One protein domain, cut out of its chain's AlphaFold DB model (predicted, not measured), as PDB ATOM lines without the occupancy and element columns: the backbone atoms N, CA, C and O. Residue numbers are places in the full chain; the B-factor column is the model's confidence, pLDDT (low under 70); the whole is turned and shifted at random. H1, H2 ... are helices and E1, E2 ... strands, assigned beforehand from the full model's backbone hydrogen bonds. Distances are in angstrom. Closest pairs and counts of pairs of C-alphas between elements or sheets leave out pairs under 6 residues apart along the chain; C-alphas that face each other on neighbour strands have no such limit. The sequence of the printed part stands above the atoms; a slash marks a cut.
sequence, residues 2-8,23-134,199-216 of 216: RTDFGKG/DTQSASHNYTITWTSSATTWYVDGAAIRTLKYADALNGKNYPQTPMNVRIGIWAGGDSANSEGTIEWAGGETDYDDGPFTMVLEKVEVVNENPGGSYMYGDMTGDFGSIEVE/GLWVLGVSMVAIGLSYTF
ATOM      1  N   ARG A   2     118.482 139.538 128.281       36.47
ATOM      2  CA  ARG A   2     119.261 140.316 127.301       36.47
ATOM      3  C   ARG A   2     119.026 139.737 125.905       36.47
ATOM      4  O   ARG A   2     119.149 138.534 125.719       36.47
ATOM      5  N   THR A   3     118.650 140.576 124.946       41.56
ATOM      6  CA  THR A   3     118.512 140.184 123.538       41.56
ATOM      7  C   THR A   3     119.662 140.816 122.777       41.56
ATOM      8  O   THR A   3     119.737 142.046 122.709       41.56
ATOM      9  N   ASP A   4     120.579 139.992 122.283       41.59
ATOM     10  CA  ASP A   4     121.800 140.456 121.633       41.59
ATOM     11  C   ASP A   4     121.538 141.312 120.387       41.59
ATOM     12  O   ASP A   4     120.483 141.280 119.748       41.59
ATOM     13  N   PHE A   5     122.526 142.152 120.089       48.56
ATOM     14  CA  PHE A   5     122.483 143.187 119.069       48.56
ATOM     15  C   PHE A   5     122.218 142.605 117.674       48.56
ATOM     16  O   PHE A   5     123.112 142.038 117.050       48.56
ATOM     17  N   GLY A   6     121.014 142.822 117.137       44.88
ATOM     18  CA  GLY A   6     120.737 142.627 115.713       44.88
ATOM     19  C   GLY A   6     121.824 143.280 114.850       44.88
ATOM     20  O   GLY A   6     122.053 144.490 114.957       44.88
ATOM     21  N   LYS A   7     122.523 142.449 114.066       49.34
ATOM     22  CA  LYS A   7     123.597 142.803 113.119       49.34
ATOM     23  C   LYS A   7     124.716 143.693 113.698       49.34
ATOM     24  O   LYS A   7     125.264 144.533 112.991       49.34
ATOM     25  N   GLY A   8     125.043 143.545 114.986       46.56
ATOM     26  CA  GLY A   8     126.120 144.315 115.631       46.56
ATOM     27  C   GLY A   8     125.828 145.813 115.786       46.56
ATOM     28  O   GLY A   8     126.733 146.600 116.055       46.56
ATOM     29  N   ASP A  23     111.840 135.863 142.993       73.69
ATOM     30  CA  ASP A  23     112.432 134.578 143.374       73.69
ATOM     31  C   ASP A  23     113.126 133.767 142.259       73.69
ATOM     32  O   ASP A  23     113.185 132.542 142.290       73.69
ATOM     33  N   THR A  24     113.731 134.462 141.291       78.44
ATOM     34  CA  THR A  24     114.418 133.820 140.148       78.44
ATOM     35  C   THR A  24     115.629 132.954 140.508       78.44
ATOM     36  O   THR A  24     116.129 132.241 139.639       78.44
ATOM     37  N   GLN A  25     116.124 133.023 141.749       76.12
ATOM     38  CA  GLN A  25     117.256 132.223 142.215       76.12
ATOM     39  C   GLN A  25     116.833 130.990 143.032       76.12
ATOM     40  O   GLN A  25     117.532 129.977 142.969       76.12
ATOM     41  N   SER A  26     115.739 131.054 143.806       73.31
ATOM     42  CA  SER A  26     115.302 129.936 144.669       73.31
ATOM     43  C   SER A  26     114.240 129.049 144.030       73.31
ATOM     44  O   SER A  26     114.063 127.916 144.483       73.31
ATOM     45  N   ALA A  27     113.519 129.556 143.028       78.31
ATOM     46  CA  ALA A  27     112.412 128.859 142.396       78.31
ATOM     47  C   ALA A  27     112.682 128.529 140.922       78.31
ATOM     48  O   ALA A  27     113.324 129.273 140.174       78.31
ATOM     49  N   SER A  28     112.122 127.399 140.493       82.12
ATOM     50  CA  SER A  28     112.050 127.004 139.091       82.12
ATOM     51  C   SER A  28     111.018 127.856 138.349       82.12
ATOM     52  O   SER A  28     109.888 128.008 138.810       82.12
ATOM     53  N   HIS A  29     111.388 128.364 137.175       84.56
ATOM     54  CA  HIS A  29     110.528 129.164 136.305       84.56
ATOM     55  C   HIS A  29     110.579 128.659 134.861       84.56
ATOM     56  O   HIS A  29     111.621 128.244 134.336       84.56
ATOM     57  N   ASN A  30     109.446 128.749 134.170       85.88
ATOM     58  CA  ASN A  30     109.367 128.442 132.749       85.88
ATOM     59  C   ASN A  30     109.636 129.704 131.921       85.88
ATOM     60  O   ASN A  30     108.819 130.625 131.888       85.88
ATOM     61  N   TYR A  31     110.759 129.715 131.210       86.44
ATOM     62  CA  TYR A  31     111.138 130.802 130.315       86.44
ATOM     63  C   TYR A  31     110.868 130.387 128.874       86.44
ATOM     64  O   TYR A  31     111.561 129.542 128.318       86.44
ATOM     65  N   THR A  32     109.881 131.001 128.231       86.69
ATOM     66  CA  THR A  32     109.525 130.668 126.843       86.69
ATOM     67  C   THR A  32     109.844 131.833 125.917       86.69
ATOM     68  O   THR A  32     109.578 132.994 126.237       86.69
ATOM     69  N   ILE A  33     110.402 131.524 124.746       88.75
ATOM     70  CA  ILE A  33     110.596 132.492 123.665       88.75
ATOM     71  C   ILE A  33     109.847 131.981 122.445       88.75
ATOM     72  O   ILE A  33     110.186 130.938 121.881       88.75
ATOM     73  N   THR A  34     108.848 132.744 122.019       87.00
ATOM     74  CA  THR A  34     108.198 132.543 120.725       87.00
ATOM     75  C   THR A  34     108.807 133.519 119.743       87.00
ATOM     76  O   THR A  34     108.692 134.732 119.931       87.00
ATOM     77  N   TRP A  35     109.452 133.006 118.703       85.94
ATOM     78  CA  TRP A  35     110.116 133.826 117.703       85.94
ATOM     79  C   TRP A  35     109.576 133.517 116.311       85.94
ATOM     80  O   TRP A  35     109.782 132.437 115.767       85.94
ATOM     81  N   THR A  36     108.882 134.493 115.730       85.31
ATOM     82  CA  THR A  36     108.337 134.403 114.372       85.31
ATOM     83  C   THR A  36     108.930 135.487 113.479       85.31
ATOM     84  O   THR A  36     109.656 136.365 113.942       85.31
ATOM     85  N   SER A  37     108.599 135.477 112.188       81.06
ATOM     86  CA  SER A  37     108.997 136.548 111.266       81.06
ATOM     87  C   SER A  37     108.368 137.902 111.623       81.06
ATOM     88  O   SER A  37     108.922 138.947 111.289       81.06
ATOM     89  N   SER A  38     107.232 137.907 112.329       81.06
ATOM     90  CA  SER A  38     106.498 139.124 112.677       81.06
ATOM     91  C   SER A  38     106.848 139.694 114.052       81.06
ATOM     92  O   SER A  38     106.801 140.915 114.226       81.06
ATOM     93  N   ALA A  39     107.124 138.842 115.046       83.75
ATOM     94  CA  ALA A  39     107.420 139.279 116.410       83.75
ATOM     95  C   ALA A  39     108.140 138.215 117.255       83.75
ATOM     96  O   ALA A  39     107.928 137.012 117.091       83.75
ATOM     97  N   THR A  40     108.946 138.682 118.207       87.19
ATOM     98  CA  THR A  40     109.531 137.862 119.269       87.19
ATOM     99  C   THR A  40     108.825 138.201 120.570       87.19
ATOM    100  O   THR A  40     108.762 139.371 120.944       87.19
ATOM    101  N   THR A  41     108.294 137.202 121.267       83.25
ATOM    102  CA  THR A  41     107.658 137.380 122.577       83.25
ATOM    103  C   THR A  41     108.361 136.524 123.618       83.25
ATOM    104  O   THR A  41     108.622 135.345 123.383       83.25
ATOM    105  N   TRP A  42     108.662 137.135 124.759       86.62
ATOM    106  CA  TRP A  42     109.241 136.483 125.926       86.62
ATOM    107  C   TRP A  42     108.155 136.263 126.964       86.62
ATOM    108  O   TRP A  42     107.371 137.174 127.245       86.62
ATOM    109  N   TYR A  43     108.157 135.075 127.552       85.56
ATOM    110  CA  TYR A  43     107.231 134.681 128.597       85.56
ATOM    111  C   TYR A  43     107.990 134.179 129.820       85.56
ATOM    112  O   TYR A  43     109.036 133.541 129.684       85.56
ATOM    113  N   VAL A  44     107.414 134.431 130.991       87.00
ATOM    114  CA  VAL A  44     107.812 133.824 132.265       87.00
ATOM    115  C   VAL A  44     106.566 133.192 132.865       87.00
ATOM    116  O   VAL A  44     105.535 133.854 132.967       87.00
ATOM    117  N   ASP A  45     106.629 131.898 133.169       85.94
ATOM    118  CA  ASP A  45     105.521 131.104 133.718       85.94
ATOM    119  C   ASP A  45     104.219 131.234 132.904       85.94
ATOM    120  O   ASP A  45     103.108 131.274 133.429       85.94
ATOM    121  N   GLY A  46     104.366 131.327 131.576       85.25
ATOM    122  CA  GLY A  46     103.264 131.476 130.623       85.25
ATOM    123  C   GLY A  46     102.734 132.905 130.449       85.25
ATOM    124  O   GLY A  46     101.959 133.151 129.523       85.25
ATOM    125  N   ALA A  47     103.165 133.874 131.261       86.19
ATOM    126  CA  ALA A  47     102.785 135.277 131.117       86.19
ATOM    127  C   ALA A  47     103.727 136.013 130.154       86.19
ATOM    128  O   ALA A  47     104.945 135.981 130.323       86.19
ATOM    129  N   ALA A  48     103.174 136.701 129.149       87.06
ATOM    130  CA  ALA A  48     103.961 137.504 128.214       87.06
ATOM    131  C   ALA A  48     104.526 138.744 128.923       87.06
ATOM    132  O   ALA A  48     103.772 139.622 129.340       87.06
ATOM    133  N   ILE A  49     105.852 138.832 129.026       86.69
ATOM    134  CA  ILE A  49     106.548 139.932 129.711       86.69
ATOM    135  C   ILE A  49     107.099 140.983 128.744       86.69
ATOM    136  O   ILE A  49     107.376 142.117 129.133       86.69
ATOM    137  N   ARG A  50     107.278 140.618 127.470       86.12
ATOM    138  CA  ARG A  50     107.774 141.514 126.422       86.12
ATOM    139  C   ARG A  50     107.404 140.982 125.048       86.12
ATOM    140  O   ARG A  50     107.548 139.792 124.799       86.12
ATOM    141  N   THR A  51     107.073 141.886 124.131       86.38
ATOM    142  CA  THR A  51     106.971 141.599 122.696       86.38
ATOM    143  C   THR A  51     107.786 142.625 121.913       86.38
ATOM    144  O   THR A  51     107.633 143.825 122.121       86.38
ATOM    145  N   LEU A  52     108.640 142.158 121.005       85.56
ATOM    146  CA  LEU A  52     109.351 142.962 120.015       85.56
ATOM    147  C   LEU A  52     108.747 142.667 118.646       85.56
ATOM    148  O   LEU A  52     108.883 141.549 118.151       85.56
ATOM    149  N   LYS A  53     108.095 143.647 118.018       86.06
ATOM    150  CA  LYS A  53     107.598 143.479 116.647       86.06
ATOM    151  C   LYS A  53     108.723 143.733 115.650       86.06
ATOM    152  O   LYS A  53     109.591 144.573 115.885       86.06
ATOM    153  N   TYR A  54     108.653 143.077 114.496       81.19
ATOM    154  CA  TYR A  54     109.568 143.284 113.372       81.19
ATOM    155  C   TYR A  54     109.725 144.773 113.024       81.19
ATOM    156  O   TYR A  54     110.838 145.282 112.907       81.19
ATOM    157  N   ALA A  55     108.604 145.496 112.933       84.94
ATOM    158  CA  ALA A  55     108.588 146.921 112.601       84.94
ATOM    159  C   ALA A  55     109.320 147.796 113.637       84.94
ATOM    160  O   ALA A  55     109.995 148.754 113.260       84.94
ATOM    161  N   ASP A  56     109.247 147.427 114.918       82.94
ATOM    162  CA  ASP A  56     109.848 148.187 116.019       82.94
ATOM    163  C   ASP A  56     111.382 148.035 116.034       82.94
ATOM    164  O   ASP A  56     112.106 148.908 116.508       82.94
ATOM    165  N   ALA A  57     111.909 146.962 115.436       81.19
ATOM    166  CA  ALA A  57     113.339 146.700 115.299       81.19
ATOM    167  C   ALA A  57     113.951 147.394 114.064       81.19
ATOM    168  O   ALA A  57     114.556 146.753 113.199       81.19
ATOM    169  N   LEU A  58     113.801 148.722 113.986       83.00
ATOM    170  CA  LEU A  58     114.270 149.561 112.872       83.00
ATOM    171  C   LEU A  58     113.673 149.124 111.521       83.00
ATOM    172  O   LEU A  58     114.397 148.893 110.549       83.00
ATOM    173  N   ASN A  59     112.344 148.982 111.464       81.75
ATOM    174  CA  ASN A  59     111.621 148.455 110.301       81.75
ATOM    175  C   ASN A  59     112.170 147.093 109.836       81.75
ATOM    176  O   ASN A  59     112.311 146.849 108.639       81.75
ATOM    177  N   GLY A  60     112.543 146.233 110.788       77.69
ATOM    178  CA  GLY A  60     113.052 144.890 110.527       77.69
ATOM    179  C   GLY A  60     114.557 144.759 110.366       77.69
ATOM    180  O   GLY A  60     115.088 143.658 110.485       77.69
ATOM    181  N   LYS A  61     115.280 145.859 110.132       79.44
ATOM    182  CA  LYS A  61     116.721 145.798 109.836       79.44
ATOM    183  C   LYS A  61     117.552 145.223 110.982       79.44
ATOM    184  O   LYS A  61     118.579 144.596 110.735       79.44
ATOM    185  N   ASN A  62     117.099 145.424 112.218       82.31
ATOM    186  CA  ASN A  62     117.733 144.888 113.420       82.31
ATOM    187  C   ASN A  62     116.951 143.709 114.021       82.31
ATOM    188  O   ASN A  62     117.284 143.263 115.120       82.31
ATOM    189  N   TYR A  63     115.901 143.229 113.351       83.31
ATOM    190  CA  TYR A  63     115.108 142.118 113.853       83.31
ATOM    191  C   TYR A  63     115.870 140.792 113.670       83.31
ATOM    192  O   TYR A  63     116.405 140.565 112.578       83.31
ATOM    193  N   PRO A  64     115.934 139.916 114.693       84.69
ATOM    194  CA  PRO A  64     116.498 138.577 114.544       84.69
ATOM    195  C   PRO A  64     115.710 137.795 113.496       84.69
ATOM    196  O   PRO A  64     114.506 137.604 113.634       84.69
ATOM    197  N   GLN A  65     116.377 137.376 112.425       84.19
ATOM    198  CA  GLN A  65     115.700 136.816 111.249       84.19
ATOM    199  C   GLN A  65     116.507 135.709 110.553       84.19
ATOM    200  O   GLN A  65     116.148 135.262 109.473       84.19
ATOM    201  N   THR A  66     117.611 135.269 111.152       84.12
ATOM    202  CA  THR A  66     118.503 134.253 110.586       84.12
ATOM    203  C   THR A  66     118.612 133.067 111.541       84.12
ATOM    204  O   THR A  66     118.433 133.272 112.741       84.12
ATOM    205  N   PRO A  67     118.892 131.840 111.060       85.69
ATOM    206  CA  PRO A  67     118.932 130.643 111.899       85.69
ATOM    207  C   PRO A  67     119.770 130.834 113.170       85.69
ATOM    208  O   PRO A  67     120.895 131.333 113.116       85.69
ATOM    209  N   MET A  68     119.212 130.425 114.312       84.25
ATOM    210  CA  MET A  68     119.817 130.597 115.634       84.25
ATOM    211  C   MET A  68     120.140 129.248 116.274       84.25
ATOM    212  O   MET A  68     119.436 128.260 116.066       84.25
ATOM    213  N   ASN A  69     121.174 129.225 117.110       84.12
ATOM    214  CA  ASN A  69     121.441 128.140 118.044       84.12
ATOM    215  C   ASN A  69     121.079 128.555 119.474       84.12
ATOM    216  O   ASN A  69     121.233 129.712 119.863       84.12
ATOM    217  N   VAL A  70     120.637 127.587 120.274       85.44
ATOM    218  CA  VAL A  70     120.402 127.790 121.706       85.44
ATOM    219  C   VAL A  70     121.717 127.590 122.455       85.44
ATOM    220  O   VAL A  70     122.419 126.599 122.242       85.44
ATOM    221  N   ARG A  71     122.061 128.541 123.325       85.38
ATOM    222  CA  ARG A  71     123.219 128.472 124.224       85.38
ATOM    223  C   ARG A  71     122.760 128.767 125.641       85.38
ATOM    224  O   ARG A  71     122.051 129.743 125.862       85.38
ATOM    225  N   ILE A  72     123.171 127.921 126.577       85.19
ATOM    226  CA  ILE A  72     122.803 128.010 127.989       85.19
ATOM    227  C   ILE A  72     124.090 127.891 128.800       85.19
ATOM    228  O   ILE A  72     124.918 127.025 128.520       85.19
ATOM    229  N   GLY A  73     124.273 128.773 129.777       81.62
ATOM    230  CA  GLY A  73     125.442 128.759 130.643       81.62
ATOM    231  C   GLY A  73     125.377 129.835 131.716       81.62
ATOM    232  O   GLY A  73     124.641 130.812 131.587       81.62
ATOM    233  N   ILE A  74     126.184 129.640 132.755       85.81
ATOM    234  CA  ILE A  74     126.476 130.639 133.782       85.81
ATOM    235  C   ILE A  74     127.922 131.092 133.670       85.81
ATOM    236  O   ILE A  74     128.791 130.327 133.254       85.81
ATOM    237  N   TRP A  75     128.166 132.345 134.034       88.50
ATOM    238  CA  TRP A  75     129.492 132.948 134.070       88.50
ATOM    239  C   TRP A  75     129.512 134.090 135.094       88.50
ATOM    240  O   TRP A  75     128.470 134.681 135.382       88.50
ATOM    241  N   ALA A  76     130.689 134.395 135.641       85.38
ATOM    242  CA  ALA A  76     130.875 135.472 136.609       85.38
ATOM    243  C   ALA A  76     130.970 136.830 135.892       85.38
ATOM    244  O   ALA A  76     132.030 137.232 135.414       85.38
ATOM    245  N   GLY A  77     129.844 137.542 135.798       79.31
ATOM    246  CA  GLY A  77     129.812 138.902 135.249       79.31
ATOM    247  C   GLY A  77     130.622 139.902 136.078       79.31
ATOM    248  O   GLY A  77     131.243 140.805 135.520       79.31
ATOM    249  N   GLY A  78     130.674 139.684 137.392       82.75
ATOM    250  CA  GLY A  78     131.429 140.487 138.350       82.75
ATOM    251  C   GLY A  78     132.889 140.076 138.528       82.75
ATOM    252  O   GLY A  78     133.495 140.481 139.511       82.75
ATOM    253  N   ASP A  79     133.459 139.242 137.655       85.38
ATOM    254  CA  ASP A  79     134.887 138.918 137.734       85.38
ATOM    255  C   ASP A  79     135.737 140.197 137.620       85.38
ATOM    256  O   ASP A  79     135.501 141.021 136.733       85.38
ATOM    257  N   SER A  80     136.737 140.355 138.488       84.81
ATOM    258  CA  SER A  80     137.617 141.532 138.523       84.81
ATOM    259  C   SER A  80     138.458 141.729 137.256       84.81
ATOM    260  O   SER A  80     138.967 142.824 137.015       84.81
ATOM    261  N   ALA A  81     138.590 140.702 136.413       88.81
ATOM    262  CA  ALA A  81     139.209 140.803 135.096       88.81
ATOM    263  C   ALA A  81     138.281 141.403 134.019       88.81
ATOM    264  O   ALA A  81     138.753 141.737 132.926       88.81
ATOM    265  N   ASN A  82     136.976 141.536 134.286       82.69
ATOM    266  CA  ASN A  82     136.031 142.157 133.359       82.69
ATOM    267  C   ASN A  82     136.143 143.690 133.373       82.69
ATOM    268  O   ASN A  82     136.771 144.306 134.229       82.69
ATOM    269  N   SER A  83     135.519 144.341 132.389       84.94
ATOM    270  CA  SER A  83     135.418 145.802 132.379       84.94
ATOM    271  C   SER A  83     134.465 146.304 133.466       84.94
ATOM    272  O   SER A  83     133.441 145.675 133.724       84.94
ATOM    273  N   GLU A  84     134.741 147.490 134.014       84.06
ATOM    274  CA  GLU A  84     133.943 148.108 135.088       84.06
ATOM    275  C   GLU A  84     132.434 148.113 134.791       84.06
ATOM    276  O   GLU A  84     131.632 147.673 135.603       84.06
ATOM    277  N   GLY A  85     132.033 148.511 133.578       78.88
ATOM    278  CA  GLY A  85     130.616 148.527 133.200       78.88
ATOM    279  C   GLY A  85     129.964 147.138 133.134       78.88
ATOM    280  O   GLY A  85     128.748 147.033 133.247       78.88
ATOM    281  N   THR A  86     130.744 146.069 132.951       77.06
ATOM    282  CA  THR A  86     130.245 144.683 133.016       77.06
ATOM    283  C   THR A  86     130.047 144.249 134.462       77.06
ATOM    284  O   THR A  86     129.032 143.625 134.763       77.06
ATOM    285  N   ILE A  87     130.976 144.626 135.343       70.38
ATOM    286  CA  ILE A  87     130.904 144.361 136.783       70.38
ATOM    287  C   ILE A  87     129.706 145.105 137.386       70.38
ATOM    288  O   ILE A  87     128.863 144.492 138.037       70.38
ATOM    289  N   GLU A  88     129.555 146.397 137.082       79.88
ATOM    290  CA  GLU A  88     128.405 147.203 137.511       79.88
ATOM    291  C   GLU A  88     127.088 146.622 136.978       79.88
ATOM    292  O   GLU A  88     126.123 146.465 137.727       79.88
ATOM    293  N   TRP A  89     127.052 146.225 135.701       80.38
ATOM    294  CA  TRP A  89     125.878 145.583 135.104       80.38
ATOM    295  C   TRP A  89     125.518 144.250 135.774       80.38
ATOM    296  O   TRP A  89     124.335 143.924 135.883       80.38
ATOM    297  N   ALA A  90     126.516 143.484 136.215       75.25
ATOM    298  CA  ALA A  90     126.321 142.231 136.934       75.25
ATOM    299  C   ALA A  90     125.862 142.435 138.390       75.25
ATOM    300  O   ALA A  90     125.445 141.470 139.027       75.25
ATOM    301  N   GLY A  91     125.891 143.673 138.896       85.00
ATOM    302  CA  GLY A  91     125.490 144.026 140.258       85.00
ATOM    303  C   GLY A  91     126.644 144.126 141.258       85.00
ATOM    304  O   GLY A  91     126.379 144.233 142.453       85.00
ATOM    305  N   GLY A  92     127.899 144.117 140.796       86.88
ATOM    306  CA  GLY A  92     129.095 144.207 141.635       86.88
ATOM    307  C   GLY A  92     130.097 143.079 141.389       86.88
ATOM    308  O   GLY A  92     129.911 142.241 140.504       86.88
ATOM    309  N   GLU A  93     131.180 143.086 142.167       89.06
ATOM    310  CA  GLU A  93     132.245 142.081 142.085       89.06
ATOM    311  C   GLU A  93     131.755 140.712 142.587       89.06
ATOM    312  O   GLU A  93     130.985 140.621 143.543       89.06
ATOM    313  N   THR A  94     132.174 139.637 141.918       85.19
ATOM    314  CA  THR A  94     131.848 138.263 142.319       85.19
ATOM    315  C   THR A  94     132.808 137.799 143.407       85.19
ATOM    316  O   THR A  94     134.004 137.677 143.155       85.19
ATOM    317  N   ASP A  95     132.276 137.481 144.586       90.69
ATOM    318  CA  ASP A  95     133.030 136.776 145.619       90.69
ATOM    319  C   ASP A  95     132.964 135.263 145.366       90.69
ATOM    320  O   ASP A  95     131.892 134.659 145.334       90.69
ATOM    321  N   TYR A  96     134.120 134.643 145.138       86.06
ATOM    322  CA  TYR A  96     134.210 133.210 144.868       86.06
ATOM    323  C   TYR A  96     134.158 132.355 146.144       86.06
ATOM    324  O   TYR A  96     133.860 131.161 146.039       86.06
ATOM    325  N   ASP A  97     134.392 132.945 147.321       93.81
ATOM    326  CA  ASP A  97     134.278 132.253 148.611       93.81
ATOM    327  C   ASP A  97     132.807 131.975 148.983       93.81
ATOM    328  O   ASP A  97     132.528 131.011 149.699       93.81
ATOM    329  N   ASP A  98     131.862 132.739 148.421       86.75
ATOM    330  CA  ASP A  98     130.410 132.507 148.521       86.75
ATOM    331  C   ASP A  98     129.914 131.353 147.619       86.75
ATOM    332  O   ASP A  98     128.737 130.974 147.642       86.75
ATOM    333  N   GLY A  99     130.803 130.782 146.801       86.12
ATOM    334  CA  GLY A  99     130.505 129.669 145.909       86.12
ATOM    335  C   GLY A  99     130.373 128.303 146.612       86.12
ATOM    336  O   GLY A  99     130.652 128.148 147.800       86.12
ATOM    337  N   PRO A 100     129.993 127.246 145.866       88.31
ATOM    338  CA  PRO A 100     129.788 127.234 144.420       88.31
ATOM    339  C   PRO A 100     128.425 127.796 143.998       88.31
ATOM    340  O   PRO A 100     127.382 127.431 144.537       88.31
ATOM    341  N   PHE A 101     128.423 128.601 142.935       84.00
ATOM    342  CA  PHE A 101     127.198 129.051 142.274       84.00
ATOM    343  C   PHE A 101     126.759 128.024 141.228       84.00
ATOM    344  O   PHE A 101     127.528 127.673 140.333       84.00
ATOM    345  N   THR A 102     125.522 127.540 141.332       83.06
ATOM    346  CA  THR A 102     124.983 126.507 140.436       83.06
ATOM    347  C   THR A 102     123.717 127.003 139.754       83.06
ATOM    348  O   THR A 102     122.803 127.491 140.411       83.06
ATOM    349  N   MET A 103     123.645 126.830 138.435       83.00
ATOM    350  CA  MET A 103     122.396 126.923 137.684       83.00
ATOM    351  C   MET A 103     121.925 125.517 137.362       83.00
ATOM    352  O   MET A 103     122.660 124.726 136.767       83.00
ATOM    353  N   VAL A 104     120.694 125.225 137.753       83.06
ATOM    354  CA  VAL A 104     120.009 123.993 137.388       83.06
ATOM    355  C   VAL A 104     119.283 124.232 136.050       83.06
ATOM    356  O   VAL A 104     119.081 125.360 135.600       83.06
ATOM    357  N   LEU A 105     118.985 123.163 135.326       84.38
ATOM    358  CA  LEU A 105     118.202 123.212 134.097       84.38
ATOM    359  C   LEU A 105     117.407 121.918 134.058       84.38
ATOM    360  O   LEU A 105     117.988 120.841 133.947       84.38
ATOM    361  N   GLU A 106     116.093 122.018 134.211       86.38
ATOM    362  CA  GLU A 106     115.240 120.833 134.308       86.38
ATOM    363  C   GLU A 106     114.856 120.316 132.923       86.38
ATOM    364  O   GLU A 106     114.861 119.109 132.679       86.38
ATOM    365  N   LYS A 107     114.535 121.227 131.995       87.62
ATOM    366  CA  LYS A 107     114.064 120.859 130.659       87.62
ATOM    367  C   LYS A 107     114.455 121.897 129.613       87.62
ATOM    368  O   LYS A 107     114.345 123.101 129.819       87.62
ATOM    369  N   VAL A 108     114.841 121.417 128.434       87.38
ATOM    370  CA  VAL A 108     114.938 122.243 127.227       87.38
ATOM    371  C   VAL A 108     114.112 121.592 126.137       87.38
ATOM    372  O   VAL A 108     114.247 120.403 125.859       87.38
ATOM    373  N   GLU A 109     113.258 122.385 125.521       87.06
ATOM    374  CA  GLU A 109     112.439 122.020 124.386       87.06
ATOM    375  C   GLU A 109     112.680 123.046 123.285       87.06
ATOM    376  O   GLU A 109     112.715 124.248 123.531       87.06
ATOM    377  N   VAL A 110     112.888 122.572 122.062       85.81
ATOM    378  CA  VAL A 110     113.058 123.439 120.899       85.81
ATOM    379  C   VAL A 110     112.146 122.917 119.803       85.81
ATOM    380  O   VAL A 110     112.277 121.773 119.376       85.81
ATOM    381  N   VAL A 111     111.225 123.752 119.348       83.00
ATOM    382  CA  VAL A 111     110.418 123.514 118.156       83.00
ATOM    383  C   VAL A 111     111.113 124.229 117.009       83.00
ATOM    384  O   VAL A 111     111.539 125.366 117.164       83.00
ATOM    385  N   ASN A 112     111.259 123.582 115.860       80.94
ATOM    386  CA  ASN A 112     111.736 124.244 114.654       80.94
ATOM    387  C   ASN A 112     110.628 124.215 113.610       80.94
ATOM    388  O   ASN A 112     110.318 123.170 113.047       80.94
ATOM    389  N   GLU A 113     110.042 125.376 113.374       76.94
ATOM    390  CA  GLU A 113     108.922 125.562 112.455       76.94
ATOM    391  C   GLU A 113     109.374 125.612 110.971       76.94
ATOM    392  O   GLU A 113     108.538 125.523 110.076       76.94
ATOM    393  N   ASN A 114     110.688 125.663 110.686       75.38
ATOM    394  CA  ASN A 114     111.256 125.454 109.345       75.38
ATOM    395  C   ASN A 114     112.293 124.320 109.369       75.38
ATOM    396  O   ASN A 114     113.494 124.591 109.372       75.38
ATOM    397  N   PRO A 115     111.881 123.046 109.418       75.06
ATOM    398  CA  PRO A 115     112.820 121.934 109.477       75.06
ATOM    399  C   PRO A 115     113.623 121.795 108.172       75.06
ATOM    400  O   PRO A 115     113.073 121.497 107.114       75.06
ATOM    401  N   GLY A 116     114.940 121.961 108.269       76.19
ATOM    402  CA  GLY A 116     115.921 121.719 107.209       76.19
ATOM    403  C   GLY A 116     117.091 120.866 107.695       76.19
ATOM    404  O   GLY A 116     117.375 120.824 108.894       76.19
ATOM    405  N   GLY A 117     117.764 120.183 106.766       78.12
ATOM    406  CA  GLY A 117     118.994 119.434 107.045       78.12
ATOM    407  C   GLY A 117     120.199 120.356 107.248       78.12
ATOM    408  O   GLY A 117     121.047 120.094 108.099       78.12
ATOM    409  N   SER A 118     120.239 121.470 106.517       82.94
ATOM    410  CA  SER A 118     121.232 122.530 106.671       82.94
ATOM    411  C   SER A 118     120.619 123.895 106.321       82.94
ATOM    412  O   SER A 118     119.594 123.969 105.637       82.94
ATOM    413  N   TYR A 119     121.231 124.976 106.817       83.88
ATOM    414  CA  TYR A 119     120.868 126.353 106.468       83.88
ATOM    415  C   TYR A 119     122.112 127.085 105.986       83.88
ATOM    416  O   TYR A 119     123.121 127.130 106.696       83.88
ATOM    417  N   MET A 120     122.032 127.682 104.804       83.38
ATOM    418  CA  MET A 120     123.129 128.412 104.182       83.38
ATOM    419  C   MET A 120     122.731 129.861 103.924       83.38
ATOM    420  O   MET A 120     121.572 130.169 103.662       83.38
ATOM    421  N   TYR A 121     123.711 130.755 104.006       86.38
ATOM    422  CA  TYR A 121     123.540 132.145 103.601       86.38
ATOM    423  C   TYR A 121     123.884 132.252 102.115       86.38
ATOM    424  O   TYR A 121     125.044 132.073 101.741       86.38
ATOM    425  N   GLY A 122     122.886 132.534 101.279       84.38
ATOM    426  CA  GLY A 122     123.049 132.735  99.836       84.38
ATOM    427  C   GLY A 122     123.735 134.059  99.481       84.38
ATOM    428  O   GLY A 122     124.241 134.226  98.373       84.38
ATOM    429  N   ASP A 123     123.799 135.002 100.426       85.94
ATOM    430  CA  ASP A 123     124.511 136.271 100.283       85.94
ATOM    431  C   ASP A 123     125.076 136.785 101.626       85.94
ATOM    432  O   ASP A 123     125.039 136.109 102.653       85.94
ATOM    433  N   MET A 124     125.619 138.008 101.623       86.31
ATOM    434  CA  MET A 124     126.185 138.666 102.812       86.31
ATOM    435  C   MET A 124     125.236 139.697 103.453       86.31
ATOM    436  O   MET A 124     125.677 140.516 104.259       86.31
ATOM    437  N   THR A 125     123.948 139.709 103.095       83.38
ATOM    438  CA  THR A 125     122.976 140.695 103.611       83.38
ATOM    439  C   THR A 125     122.561 140.391 105.052       83.38
ATOM    440  O   THR A 125     122.272 141.306 105.835       83.38
ATOM    441  N   GLY A 126     122.542 139.103 105.413       79.38
ATOM    442  CA  GLY A 126     122.000 138.620 106.681       79.38
ATOM    443  C   GLY A 126     120.494 138.857 106.816       79.38
ATOM    444  O   GLY A 126     120.013 139.043 107.935       79.38
ATOM    445  N   ASP A 127     119.775 138.946 105.698       81.25
ATOM    446  CA  ASP A 127     118.315 139.005 105.670       81.25
ATOM    447  C   ASP A 127     117.731 137.590 105.602       81.25
ATOM    448  O   ASP A 127     118.340 136.680 105.046       81.25
ATOM    449  N   PHE A 128     116.527 137.387 106.145       79.69
ATOM    450  CA  PHE A 128     115.893 136.060 106.118       79.69
ATOM    451  C   PHE A 128     115.693 135.540 104.687       79.69
ATOM    452  O   PHE A 128     115.735 134.337 104.455       79.69
ATOM    453  N   GLY A 129     115.490 136.451 103.728       81.25
ATOM    454  CA  GLY A 129     115.277 136.121 102.321       81.25
ATOM    455  C   GLY A 129     116.500 135.524 101.625       81.25
ATOM    456  O   GLY A 129     116.340 134.963 100.546       81.25
ATOM    457  N   SER A 130     117.694 135.616 102.220       85.62
ATOM    458  CA  SER A 130     118.901 134.976 101.689       85.62
ATOM    459  C   SER A 130     119.219 133.628 102.327       85.62
ATOM    460  O   SER A 130     120.239 133.025 101.999       85.62
ATOM    461  N   ILE A 131     118.370 133.136 103.231       83.88
ATOM    462  CA  ILE A 131     118.561 131.835 103.866       83.88
ATOM    463  C   ILE A 131     118.053 130.735 102.939       83.88
ATOM    464  O   ILE A 131     116.856 130.606 102.687       83.88
ATOM    465  N   GLU A 132     118.978 129.906 102.474       82.00
ATOM    466  CA  GLU A 132     118.685 128.705 101.708       82.00
ATOM    467  C   GLU A 132     118.607 127.508 102.656       82.00
ATOM    468  O   GLU A 132     119.490 127.301 103.493       82.00
ATOM    469  N   VAL A 133     117.528 126.734 102.542       82.25
ATOM    470  CA  VAL A 133     117.285 125.551 103.371       82.25
ATOM    471  C   VAL A 133     117.476 124.311 102.516       82.25
ATOM    472  O   VAL A 133     116.719 124.071 101.573       82.25
ATOM    473  N   GLU A 134     118.471 123.500 102.853       77.75
ATOM    474  CA  GLU A 134     118.639 122.200 102.219       77.75
ATOM    475  C   GLU A 134     117.676 121.200 102.862       77.75
ATOM    476  O   GLU A 134     117.567 121.105 104.091       77.75
ATOM    477  N   GLY A 199     120.408 124.964 152.081       33.53
ATOM    478  CA  GLY A 199     120.332 126.165 151.240       33.53
ATOM    479  C   GLY A 199     120.623 125.850 149.774       33.53
ATOM    480  O   GLY A 199     121.713 126.111 149.277       33.53
ATOM    481  N   LEU A 200     119.647 125.234 149.115       29.05
ATOM    482  CA  LEU A 200     119.689 124.787 147.737       29.05
ATOM    483  C   LEU A 200     119.102 125.885 146.844       29.05
ATOM    484  O   LEU A 200     117.902 126.142 146.884       29.05
ATOM    485  N   TRP A 201     119.944 126.513 146.029       31.95
ATOM    486  CA  TRP A 201     119.492 127.375 144.939       31.95
ATOM    487  C   TRP A 201     119.119 126.480 143.748       31.95
ATOM    488  O   TRP A 201     119.990 125.990 143.025       31.95
ATOM    489  N   VAL A 202     117.824 126.182 143.598       24.20
ATOM    490  CA  VAL A 202     117.280 125.399 142.477       24.20
ATOM    491  C   VAL A 202     116.822 126.364 141.394       24.20
ATOM    492  O   VAL A 202     115.734 126.922 141.451       24.20
ATOM    493  N   LEU A 203     117.648 126.537 140.369       26.25
ATOM    494  CA  LEU A 203     117.230 127.179 139.127       26.25
ATOM    495  C   LEU A 203     116.567 126.127 138.232       26.25
ATOM    496  O   LEU A 203     117.228 125.545 137.394       26.25
ATOM    497  N   GLY A 204     115.288 125.803 138.364       23.50
ATOM    498  CA  GLY A 204     114.646 125.000 137.316       23.50
ATOM    499  C   GLY A 204     114.288 125.884 136.140       23.50
ATOM    500  O   GLY A 204     113.232 126.501 136.127       23.50
ATOM    501  N   VAL A 205     115.162 125.974 135.140       29.34
ATOM    502  CA  VAL A 205     114.790 126.586 133.864       29.34
ATOM    503  C   VAL A 205     114.182 125.490 132.984       29.34
ATOM    504  O   VAL A 205     114.839 124.509 132.634       29.34
ATOM    505  N   SER A 206     112.899 125.634 132.655       25.88
ATOM    506  CA  SER A 206     112.297 124.951 131.508       25.88
ATOM    507  C   SER A 206     112.278 125.954 130.360       25.88
ATOM    508  O   SER A 206     111.520 126.917 130.421       25.88
ATOM    509  N   MET A 207     113.129 125.777 129.347       31.48
ATOM    510  CA  MET A 207     113.126 126.633 128.155       31.48
ATOM    511  C   MET A 207     112.429 125.934 126.999       31.48
ATOM    512  O   MET A 207     112.941 124.933 126.516       31.48
ATOM    513  N   VAL A 208     111.296 126.472 126.540       31.98
ATOM    514  CA  VAL A 208     110.668 126.083 125.268       31.98
ATOM    515  C   VAL A 208     110.987 127.172 124.238       31.98
ATOM    516  O   VAL A 208     110.483 128.292 124.326       31.98
ATOM    517  N   ALA A 209     111.872 126.886 123.287       33.44
ATOM    518  CA  ALA A 209     112.173 127.768 122.164       33.44
ATOM    519  C   ALA A 209     111.343 127.326 120.959       33.44
ATOM    520  O   ALA A 209     111.589 126.261 120.411       33.44
ATOM    521  N   ILE A 210     110.357 128.120 120.543       32.66
ATOM    522  CA  ILE A 210     109.558 127.815 119.348       32.66
ATOM    523  C   ILE A 210     110.135 128.600 118.169       32.66
ATOM    524  O   ILE A 210     110.197 129.830 118.207       32.66
ATOM    525  N   GLY A 211     110.631 127.863 117.180       29.95
ATOM    526  CA  GLY A 211     111.321 128.334 115.984       29.95
ATOM    527  C   GLY A 211     110.388 128.995 114.976       29.95
ATOM    528  O   GLY A 211     109.187 129.075 115.176       29.95
ATOM    529  N   LEU A 212     110.965 129.506 113.893       31.12
ATOM    530  CA  LEU A 212     110.303 130.346 112.886       31.12
ATOM    531  C   LEU A 212     109.365 129.571 111.959       31.12
ATOM    532  O   LEU A 212     109.839 128.650 111.313       31.12
ATOM    533  N   SER A 213     108.097 129.960 111.801       28.34
ATOM    534  CA  SER A 213     107.276 129.510 110.664       28.34
ATOM    535  C   SER A 213     107.392 130.530 109.530       28.34
ATOM    536  O   SER A 213     107.036 131.698 109.731       28.34
ATOM    537  N   TYR A 214     107.860 130.136 108.344       35.16
ATOM    538  CA  TYR A 214     107.697 130.956 107.139       35.16
ATOM    539  C   TYR A 214     106.455 130.501 106.364       35.16
ATOM    540  O   TYR A 214     106.305 129.327 106.036       35.16
ATOM    541  N   THR A 215     105.568 131.438 106.029       27.86
ATOM    542  CA  THR A 215     104.675 131.281 104.870       27.86
ATOM    543  C   THR A 215     105.444 131.756 103.643       27.86
ATOM    544  O   THR A 215     105.759 132.944 103.560       27.86
ATOM    545  N   PHE A 216     105.774 130.819 102.752       31.12
ATOM    546  CA  PHE A 216     106.305 131.084 101.413       31.12
ATOM    547  C   PHE A 216     105.187 131.500 100.452       31.12
ATOM    548  O   PHE A 216     104.058 130.975 100.603       31.12
TER     549      PHE A 216
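Overview. This is residues 2 to 8, 23 to 134 and 199 to 216 of the 216 residues of a protein of Cytophagaceae bacterium (UniProt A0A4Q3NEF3). What is the main picture? There is little regular structure: a twisted wall of five strands, E3 E2 E1 E7 E4, has loops over one face, with H1 far out among them and the small hairpin E5 and E6 beyond one end. What builds it? The 137 printed residues include, in order, E1 E2 E3 H1 E4 E5 E6 E7, mostly strand, only 46 residues in named elements; the wall is mixed. It is loose, radius of gyration of the C-alphas 17.9 A, spanning 54 by 32 by 29 A.

Arrangement. How do the five strands pair? E1, residues 29 to 35, E2, 39 to 44, and E3, 47 to 53, form a meander of two hairpins, each strand antiparallel to the one before; N 34 and O 41 are 2.9 A apart, N 42 and O 50 2.9 A. E7, residues 205 to 210, is parallel to E1, N 31 and O 206 at 3.0 A, and to E4, residues 107 to 111, N 111 and O 209 at 2.7 A. What lies elsewhere? E5, residues 118 to 121, and E6, 131 to 134, form an antiparallel hairpin, N 120 and O 132 at 2.9 A. H1, residues 84 to 90, is not on the sheet; its O i to N i+4 pairs are within hydrogen-bond range.

Along the chain. Where does E1 begin? At C-alpha 29, (110.528, 129.164, 136.305); it is 19.2 A long. Where does E7 end? At C-alpha 210, (109.558, 127.815, 119.348).

Size, cuts and confidence. What is cut? Residues 9 to 22, C-alphas 8 and 23 being 32.4 A apart, and 135 to 198, C-alphas 134 and 199 being 49.2 A apart. Which links are long, and where is confidence low? E3 to H1 and H1 to E4 are long; residues 2 to 8 and 199 to 216 have pLDDT under 70.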